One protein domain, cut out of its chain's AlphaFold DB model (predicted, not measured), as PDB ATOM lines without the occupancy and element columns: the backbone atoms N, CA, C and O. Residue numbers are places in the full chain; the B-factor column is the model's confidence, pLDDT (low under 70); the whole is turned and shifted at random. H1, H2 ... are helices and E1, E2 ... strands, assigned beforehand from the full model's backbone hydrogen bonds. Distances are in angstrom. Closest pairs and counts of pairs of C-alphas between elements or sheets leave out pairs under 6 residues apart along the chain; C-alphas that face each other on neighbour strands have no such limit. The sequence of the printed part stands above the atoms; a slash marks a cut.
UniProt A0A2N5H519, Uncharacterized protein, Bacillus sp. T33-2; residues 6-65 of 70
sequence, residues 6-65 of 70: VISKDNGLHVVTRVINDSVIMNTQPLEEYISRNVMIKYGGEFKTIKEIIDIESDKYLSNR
ATOM      1  N   VAL A   6     -41.137  -8.165 -50.321       88.50
ATOM      2  CA  VAL A   6     -40.380  -9.054 -51.212       88.50
ATOM      3  C   VAL A   6     -39.464  -8.215 -52.100       88.50
ATOM      4  O   VAL A   6     -39.904  -7.232 -52.694       88.50
ATOM      5  N   ILE A   7     -38.193  -8.597 -52.188       88.50
ATOM      6  CA  ILE A   7     -37.166  -7.937 -52.998       88.50
ATOM      7  C   ILE A   7     -36.404  -8.968 -53.841       88.50
ATOM      8  O   ILE A   7     -36.318 -10.138 -53.471       88.50
ATOM      9  N   SER A   8     -35.818  -8.522 -54.952       90.69
ATOM     10  CA  SER A   8     -34.856  -9.321 -55.721       90.69
ATOM     11  C   SER A   8     -33.450  -9.136 -55.146       90.69
ATOM     12  O   SER A   8     -33.013  -7.999 -54.952       90.69
ATOM     13  N   LYS A   9     -32.754 -10.236 -54.848       85.12
ATOM     14  CA  LYS A   9     -31.380 -10.256 -54.325       85.12
ATOM     15  C   LYS A   9     -30.716 -11.593 -54.668       85.12
ATOM     16  O   LYS A   9     -31.382 -12.619 -54.615       85.12
ATOM     17  N   ASP A  10     -29.427 -11.584 -55.010       85.31
ATOM     18  CA  ASP A  10     -28.628 -12.796 -55.276       85.31
ATOM     19  C   ASP A  10     -29.298 -13.772 -56.272       85.31
ATOM     20  O   ASP A  10     -29.312 -14.982 -56.070       85.31
ATOM     21  N   ASN A  11     -29.889 -13.233 -57.351       87.31
ATOM     22  CA  ASN A  11     -30.653 -13.972 -58.371       87.31
ATOM     23  C   ASN A  11     -31.896 -14.727 -57.852       87.31
ATOM     24  O   ASN A  11     -32.385 -15.636 -58.519       87.31
ATOM     25  N   GLY A  12     -32.439 -14.332 -56.700       88.88
ATOM     26  CA  GLY A  12     -33.636 -14.932 -56.118       88.88
ATOM     27  C   GLY A  12     -34.536 -13.931 -55.397       88.88
ATOM     28  O   GLY A  12     -34.183 -12.774 -55.152       88.88
ATOM     29  N   LEU A  13     -35.734 -14.389 -55.035       91.12
ATOM     30  CA  LEU A  13     -36.676 -13.601 -54.246       91.12
ATOM     31  C   LEU A  13     -36.387 -13.766 -52.758       91.12
ATOM     32  O   LEU A  13     -36.286 -14.880 -52.244       91.12
ATOM     33  N   HIS A  14     -36.311 -12.643 -52.060       90.88
ATOM     34  CA  HIS A  14     -36.065 -12.596 -50.629       90.88
ATOM     35  C   HIS A  14     -37.101 -11.726 -49.921       90.88
ATOM     36  O   HIS A  14     -37.587 -10.744 -50.472       90.88
ATOM     37  N   VAL A  15     -37.410 -12.058 -48.672       89.19
ATOM     38  CA  VAL A  15     -38.308 -11.290 -47.804       89.19
ATOM     39  C   VAL A  15     -37.486 -10.514 -46.790       89.19
ATOM     40  O   VAL A  15     -36.629 -11.078 -46.109       89.19
ATOM     41  N   VAL A  16     -37.771  -9.221 -46.653       88.12
ATOM     42  CA  VAL A  16     -37.206  -8.380 -45.591       88.12
ATOM     43  C   VAL A  16     -37.774  -8.845 -44.252       88.12
ATOM     44  O   VAL A  16     -38.955  -8.649 -43.972       88.12
ATOM     45  N   THR A  17     -36.950  -9.463 -43.411       84.12
ATOM     46  CA  THR A  17     -37.369  -9.984 -42.098       84.12
ATOM     47  C   THR A  17     -37.081  -9.013 -40.960       84.12
ATOM     48  O   THR A  17     -37.731  -9.084 -39.919       84.12
ATOM     49  N   ARG A  18     -36.143  -8.079 -41.147       80.94
ATOM     50  CA  ARG A  18     -35.830  -7.026 -40.174       80.94
ATOM     51  C   ARG A  18     -35.255  -5.795 -40.867       80.94
ATOM     52  O   ARG A  18     -34.448  -5.926 -41.786       80.94
ATOM     53  N   VAL A  19     -35.634  -4.621 -40.372       71.88
ATOM     54  CA  VAL A  19     -35.046  -3.326 -40.736       71.88
ATOM     55  C   VAL A  19     -34.498  -2.706 -39.450       71.88
ATOM     56  O   VAL A  19     -35.254  -2.554 -38.491       71.88
ATOM     57  N   ILE A  20     -33.196  -2.416 -39.389       72.25
ATOM     58  CA  ILE A  20     -32.562  -1.771 -38.227       72.25
ATOM     59  C   ILE A  20     -32.058  -0.385 -38.648       72.25
ATOM     60  O   ILE A  20     -30.966  -0.291 -39.195       72.25
ATOM     61  N   ASN A  21     -32.857   0.654 -38.361       66.62
ATOM     62  CA  ASN A  21     -32.597   2.092 -38.573       66.62
ATOM     63  C   ASN A  21     -32.057   2.502 -39.964       66.62
ATOM     64  O   ASN A  21     -31.866   1.677 -40.854       66.62
ATOM     65  N   ASP A  22     -31.863   3.811 -40.161       55.53
ATOM     66  CA  ASP A  22     -31.547   4.493 -41.433       55.53
ATOM     67  C   ASP A  22     -30.222   4.080 -42.103       55.53
ATOM     68  O   ASP A  22     -29.740   4.747 -43.018       55.53
ATOM     69  N   SER A  23     -29.586   2.986 -41.679       55.25
ATOM     70  CA  SER A  23     -28.346   2.502 -42.276       55.25
ATOM     71  C   SER A  23     -28.190   0.976 -42.185       55.25
ATOM     72  O   SER A  23     -27.641   0.418 -41.240       55.25
ATOM     73  N   VAL A  24     -28.582   0.326 -43.284       53.00
ATOM     74  CA  VAL A  24     -27.827  -0.757 -43.948       53.00
ATOM     75  C   VAL A  24     -27.931  -2.188 -43.393       53.00
ATOM     76  O   VAL A  24     -27.545  -3.111 -44.106       53.00
ATOM     77  N   ILE A  25     -28.530  -2.468 -42.230       55.41
ATOM     78  CA  ILE A  25     -28.760  -3.882 -41.843       55.41
ATOM     79  C   ILE A  25     -30.159  -4.335 -42.267       55.41
ATOM     80  O   ILE A  25     -31.131  -4.276 -41.510       55.41
ATOM     81  N   MET A  26     -30.239  -4.798 -43.516       67.88
ATOM     82  CA  MET A  26     -31.381  -5.532 -44.055       67.88
ATOM     83  C   MET A  26     -31.150  -7.028 -43.877       67.88
ATOM     84  O   MET A  26     -30.412  -7.644 -44.649       67.88
ATOM     85  N   ASN A  27     -31.820  -7.629 -42.892       82.44
ATOM     86  CA  ASN A  27     -31.895  -9.083 -42.856       82.44
ATOM     87  C   ASN A  27     -32.961  -9.528 -43.846       82.44
ATOM     88  O   ASN A  27     -34.125  -9.125 -43.778       82.44
ATOM     89  N   THR A  28     -32.522 -10.349 -44.786       86.75
ATOM     90  CA  THR A  28     -33.335 -10.889 -45.864       86.75
ATOM     91  C   THR A  28     -33.291 -12.400 -45.768       86.75
ATOM     92  O   THR A  28     -32.218 -12.958 -45.560       86.75
ATOM     93  N   GLN A  29     -34.429 -13.058 -45.928       89.69
ATOM     94  CA  GLN A  29     -34.513 -14.515 -45.970       89.69
ATOM     95  C   GLN A  29     -35.021 -14.944 -47.350       89.69
ATOM     96  O   GLN A  29     -35.881 -14.235 -47.878       89.69
ATOM     97  N   PRO A  30     -34.542 -16.056 -47.939       91.75
ATOM     98  CA  PRO A  30     -35.142 -16.604 -49.150       91.75
ATOM     99  C   PRO A  30     -36.657 -16.756 -48.989       91.75
ATOM    100  O   PRO A  30     -37.143 -17.184 -47.937       91.75
ATOM    101  N   LEU A  31     -37.413 -16.369 -50.018       88.44
ATOM    102  CA  LEU A  31     -38.877 -16.362 -49.976       88.44
ATOM    103  C   LEU A  31     -39.443 -17.744 -49.624       88.44
ATOM    104  O   LEU A  31     -40.363 -17.850 -48.817       88.44
ATOM    105  N   GLU A  32     -38.856 -18.797 -50.180       84.44
ATOM    106  CA  GLU A  32     -39.284 -20.184 -49.985       84.44
ATOM    107  C   GLU A  32     -39.122 -20.634 -48.529       84.44
ATOM    108  O   GLU A  32     -40.044 -21.211 -47.948       84.44
ATOM    109  N   GLU A  33     -37.992 -20.313 -47.892       86.75
ATOM    110  CA  GLU A  33     -37.775 -20.609 -46.475       86.75
ATOM    111  C   GLU A  33     -38.703 -19.790 -45.574       86.75
ATOM    112  O   GLU A  33     -39.215 -20.295 -44.570       86.75
ATOM    113  N   TYR A  34     -38.935 -18.521 -45.927       87.19
ATOM    114  CA  TYR A  34     -39.853 -17.659 -45.195       87.19
ATOM    115  C   TYR A  34     -41.280 -18.220 -45.233       87.19
ATOM    116  O   TYR A  34     -41.925 -18.317 -44.187       87.19
ATOM    117  N   ILE A  35     -41.765 -18.631 -46.408       82.31
ATOM    118  CA  ILE A  35     -43.075 -19.278 -46.564       82.31
ATOM    119  C   ILE A  35     -43.111 -20.575 -45.752       82.31
ATOM    120  O   ILE A  35     -43.990 -20.734 -44.908       82.31
ATOM    121  N   SER A  36     -42.118 -21.452 -45.927       81.75
ATOM    122  CA  SER A  36     -42.059 -22.759 -45.260       81.75
ATOM    123  C   SER A  36     -42.114 -22.637 -43.734       81.75
ATOM    124  O   SER A  36     -42.915 -23.311 -43.083       81.75
ATOM    125  N   ARG A  37     -41.334 -21.717 -43.148       83.38
ATOM    126  CA  ARG A  37     -41.341 -21.473 -41.697       83.38
ATOM    127  C   ARG A  37     -42.701 -20.983 -41.207       83.38
ATOM    128  O   ARG A  37     -43.204 -21.471 -40.198       83.38
ATOM    129  N   ASN A  38     -43.289 -20.002 -41.892       81.12
ATOM    130  CA  ASN A  38     -44.568 -19.431 -41.466       81.12
ATOM    131  C   ASN A  38     -45.711 -20.442 -41.583       81.12
ATOM    132  O   ASN A  38     -46.597 -20.462 -40.735       81.12
ATOM    133  N   VAL A  39     -45.670 -21.310 -42.592       77.50
ATOM    134  CA  VAL A  39     -46.653 -22.381 -42.771       77.50
ATOM    135  C   VAL A  39     -46.545 -23.396 -41.649       77.50
ATOM    136  O   VAL A  39     -47.566 -23.714 -41.049       77.50
ATOM    137  N   MET A  40     -45.336 -23.866 -41.328       76.81
ATOM    138  CA  MET A  40     -45.141 -24.818 -40.230       76.81
ATOM    139  C   MET A  40     -45.701 -24.282 -38.909       76.81
ATOM    140  O   MET A  40     -46.365 -25.019 -38.187       76.81
ATOM    141  N   ILE A  41     -45.492 -22.991 -38.623       80.62
ATOM    142  CA  ILE A  41     -46.043 -22.335 -37.430       80.62
ATOM    143  C   ILE A  41     -47.574 -22.234 -37.514       80.62
ATOM    144  O   ILE A  41     -48.268 -22.577 -36.560       80.62
ATOM    145  N   LYS A  42     -48.113 -21.765 -38.645       80.00
ATOM    146  CA  LYS A  42     -49.546 -21.471 -38.812       80.00
ATOM    147  C   LYS A  42     -50.420 -22.725 -38.877       80.00
ATOM    148  O   LYS A  42     -51.554 -22.692 -38.409       80.00
ATOM    149  N   TYR A  43     -49.904 -23.803 -39.458       78.75
ATOM    150  CA  TYR A  43     -50.619 -25.060 -39.692       78.75
ATOM    151  C   TYR A  43     -50.115 -26.207 -38.803       78.75
ATOM    152  O   TYR A  43     -50.357 -27.369 -39.107       78.75
ATOM    153  N   GLY A  44     -49.399 -25.902 -37.715       79.88
ATOM    154  CA  GLY A  44     -49.033 -26.897 -36.700       79.88
ATOM    155  C   GLY A  44     -48.173 -28.059 -37.211       79.88
ATOM    156  O   GLY A  44     -48.277 -29.163 -36.689       79.88
ATOM    157  N   GLY A  45     -47.342 -27.831 -38.232       69.81
ATOM    158  CA  GLY A  45     -46.492 -28.868 -38.825       69.81
ATOM    159  C   GLY A  45     -47.178 -29.779 -39.850       69.81
ATOM    160  O   GLY A  45     -46.564 -30.754 -40.279       69.81
ATOM    161  N   GLU A  46     -48.408 -29.478 -40.283       74.62
ATOM    162  CA  GLU A  46     -49.000 -30.164 -41.436       74.62
ATOM    163  C   GLU A  46     -48.158 -29.936 -42.699       74.62
ATOM    164  O   GLU A  46     -47.863 -28.799 -43.080       74.62
ATOM    165  N   PHE A  47     -47.803 -31.028 -43.381       72.56
ATOM    166  CA  PHE A  47     -47.153 -30.954 -44.683       72.56
ATOM    167  C   PHE A  47     -48.155 -30.458 -45.725       72.56
ATOM    168  O   PHE A  47     -49.068 -31.181 -46.116       72.56
ATOM    169  N   LYS A  48     -47.967 -29.215 -46.174       75.50
ATOM    170  CA  LYS A  48     -48.668 -28.622 -47.317       75.50
ATOM    171  C   LYS A  48     -47.649 -28.138 -48.337       75.50
ATOM    172  O   LYS A  48     -46.594 -27.612 -47.981       75.50
ATOM    173  N   THR A  49     -47.965 -28.306 -49.610       81.62
ATOM    174  CA  THR A  49     -47.186 -27.749 -50.715       81.62
ATOM    175  C   THR A  49     -47.351 -26.230 -50.775       81.62
ATOM    176  O   THR A  49     -48.388 -25.691 -50.387       81.62
ATOM    177  N   ILE A  50     -46.349 -25.525 -51.321       75.25
ATOM    178  CA  ILE A  50     -46.400 -24.063 -51.526       75.25
ATOM    179  C   ILE A  50     -47.671 -23.654 -52.284       75.25
ATOM    180  O   ILE A  50     -48.289 -22.651 -51.939       75.25
ATOM    181  N   LYS A  51     -48.091 -24.456 -53.268       83.75
ATOM    182  CA  LYS A  51     -49.312 -24.215 -54.039       83.75
ATOM    183  C   LYS A  51     -50.560 -24.204 -53.152       83.75
ATOM    184  O   LYS A  51     -51.294 -23.226 -53.170       83.75
ATOM    185  N   GLU A  52     -50.756 -25.235 -52.334       83.69
ATOM    186  CA  GLU A  52     -51.922 -25.324 -51.440       83.69
ATOM    187  C   GLU A  52     -51.974 -24.161 -50.449       83.69
ATOM    188  O   GLU A  52     -53.042 -23.637 -50.148       83.69
ATOM    189  N   ILE A  53     -50.815 -23.730 -49.950       81.19
ATOM    190  CA  ILE A  53     -50.728 -22.574 -49.053       81.19
ATOM    191  C   ILE A  53     -51.183 -21.306 -49.771       81.19
ATOM    192  O   ILE A  53     -51.954 -20.533 -49.206       81.19
ATOM    193  N   ILE A  54     -50.698 -21.081 -50.996       81.44
ATOM    194  CA  ILE A  54     -51.074 -19.914 -51.795       81.44
ATOM    195  C   ILE A  54     -52.577 -19.920 -52.056       81.44
ATOM    196  O   ILE A  54     -53.207 -18.886 -51.849       81.44
ATOM    197  N   ASP A  55     -53.148 -21.060 -52.441       85.62
ATOM    198  CA  ASP A  55     -54.581 -21.188 -52.716       85.62
ATOM    199  C   ASP A  55     -55.404 -20.851 -51.457       85.62
ATOM    200  O   ASP A  55     -56.237 -19.945 -51.482       85.62
ATOM    201  N   ILE A  56     -55.083 -21.456 -50.304       85.25
ATOM    202  CA  ILE A  56     -55.788 -21.205 -49.032       85.25
ATOM    203  C   ILE A  56     -55.695 -19.734 -48.598       85.25
ATOM    204  O   ILE A  56     -56.674 -19.149 -48.129       85.25
ATOM    205  N   GLU A  57     -54.505 -19.133 -48.666       82.25
ATOM    206  CA  GLU A  57     -54.315 -17.744 -48.234       82.25
ATOM    207  C   GLU A  57     -54.942 -16.748 -49.215       82.25
ATOM    208  O   GLU A  57     -55.471 -15.722 -48.779       82.25
ATOM    209  N   SER A  58     -54.954 -17.070 -50.511       82.44
ATOM    210  CA  SER A  58     -55.653 -16.287 -51.534       82.44
ATOM    211  C   SER A  58     -57.161 -16.331 -51.309       82.44
ATOM    212  O   SER A  58     -57.790 -15.276 -51.240       82.44
ATOM    213  N   ASP A  59     -57.730 -17.513 -51.071       86.06
ATOM    214  CA  ASP A  59     -59.152 -17.678 -50.759       86.06
ATOM    215  C   ASP A  59     -59.545 -16.910 -49.489       86.06
ATOM    216  O   ASP A  59     -60.557 -16.206 -49.455       86.06
ATOM    217  N   LYS A  60     -58.723 -16.964 -48.432       83.56
ATOM    218  CA  LYS A  60     -58.932 -16.172 -47.203       83.56
ATOM    219  C   LYS A  60     -58.859 -14.665 -47.442       83.56
ATOM    220  O   LYS A  60     -59.618 -13.903 -46.839       83.56
ATOM    221  N   TYR A  61     -57.928 -14.215 -48.278       80.38
ATOM    222  CA  TYR A  61     -57.802 -12.803 -48.619       80.38
ATOM    223  C   TYR A  61     -59.010 -12.309 -49.423       80.38
ATOM    224  O   TYR A  61     -59.547 -11.237 -49.134       80.38
ATOM    225  N   LEU A  62     -59.451 -13.101 -50.401       82.00
ATOM    226  CA  LEU A  62     -60.562 -12.775 -51.292       82.00
ATOM    227  C   LEU A  62     -61.921 -12.880 -50.594       82.00
ATOM    228  O   LEU A  62     -62.751 -12.003 -50.781       82.00
ATOM    229  N   SER A  63     -62.137 -13.877 -49.734       79.31
ATOM    230  CA  SER A  63     -63.394 -14.056 -48.978       79.31
ATOM    231  C   SER A  63     -63.736 -12.889 -48.047       79.31
ATOM    232  O   SER A  63     -64.910 -12.625 -47.794       79.31
ATOM    233  N   ASN A  64     -62.732 -12.150 -47.568       66.81
ATOM    234  CA  ASN A  64     -62.927 -10.957 -46.737       66.81
ATOM    235  C   ASN A  64     -63.091  -9.665 -47.550       66.81
ATOM    236  O   ASN A  64     -63.197  -8.575 -46.982       66.81
ATOM    237  N   ARG A  65     -63.096  -9.757 -48.879       65.94
ATOM    238  CA  ARG A  65     -63.297  -8.624 -49.773       65.94
ATOM    239  C   ARG A  65     -64.545  -8.884 -50.602       65.94
ATOM    240  O   ARG A  65     -64.761  -9.982 -51.097       65.94
TER     241      ARG A  65
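This is residues 6 to 65 of the 70 residues of an uncharacterized protein of Bacillus sp. T33-2 (UniProt A0A2N5H519). A small, strongly twisted three-strand meander, each strand the antiparallel neighbour of the one before, lies at one end; H1 leads away from it to H2, whose residues 55 to 63 stick out. The printed part has 60 residues, in order E1 E2 E3 H1 H2, mixed helices and strands, loose, with a radius of gyration of the C-alphas of 14.1 A and spans of 38 by 28 by 23 A.

E1 (6 to 9) and E2 (12 to 20) form a hairpin, N 7 to O 14 2.8 A. E2 bends by 59 degrees at residue 17 and forms a hairpin with E3 (25 to 30), N 15 to O 29 2.8 A. H1 (31 to 42) is on the sheet; the closest C-alphas of E2 and H1, His 14 and Leu 31, are 4.7 A apart. H2 (50 to 63) only just touches H1, with 3 pairs of C-alphas within 8 A, the closest Val 39 and Ile 53, 7.5 A. H2 is apart from the strands. In H1 and H2 every O i to N i+4 pair is within hydrogen-bond range.

E2 measures 22.2 A, H1 16.3 A and H2 19.9 A. C-alpha 6 is at (-40.380, -9.054, -51.212), C-alpha 63 at (-63.394, -14.056, -48.978).

The printed part has no cut and no long link. Residues 21 to 26, 45 and 64 to 65 have pLDDT under 70.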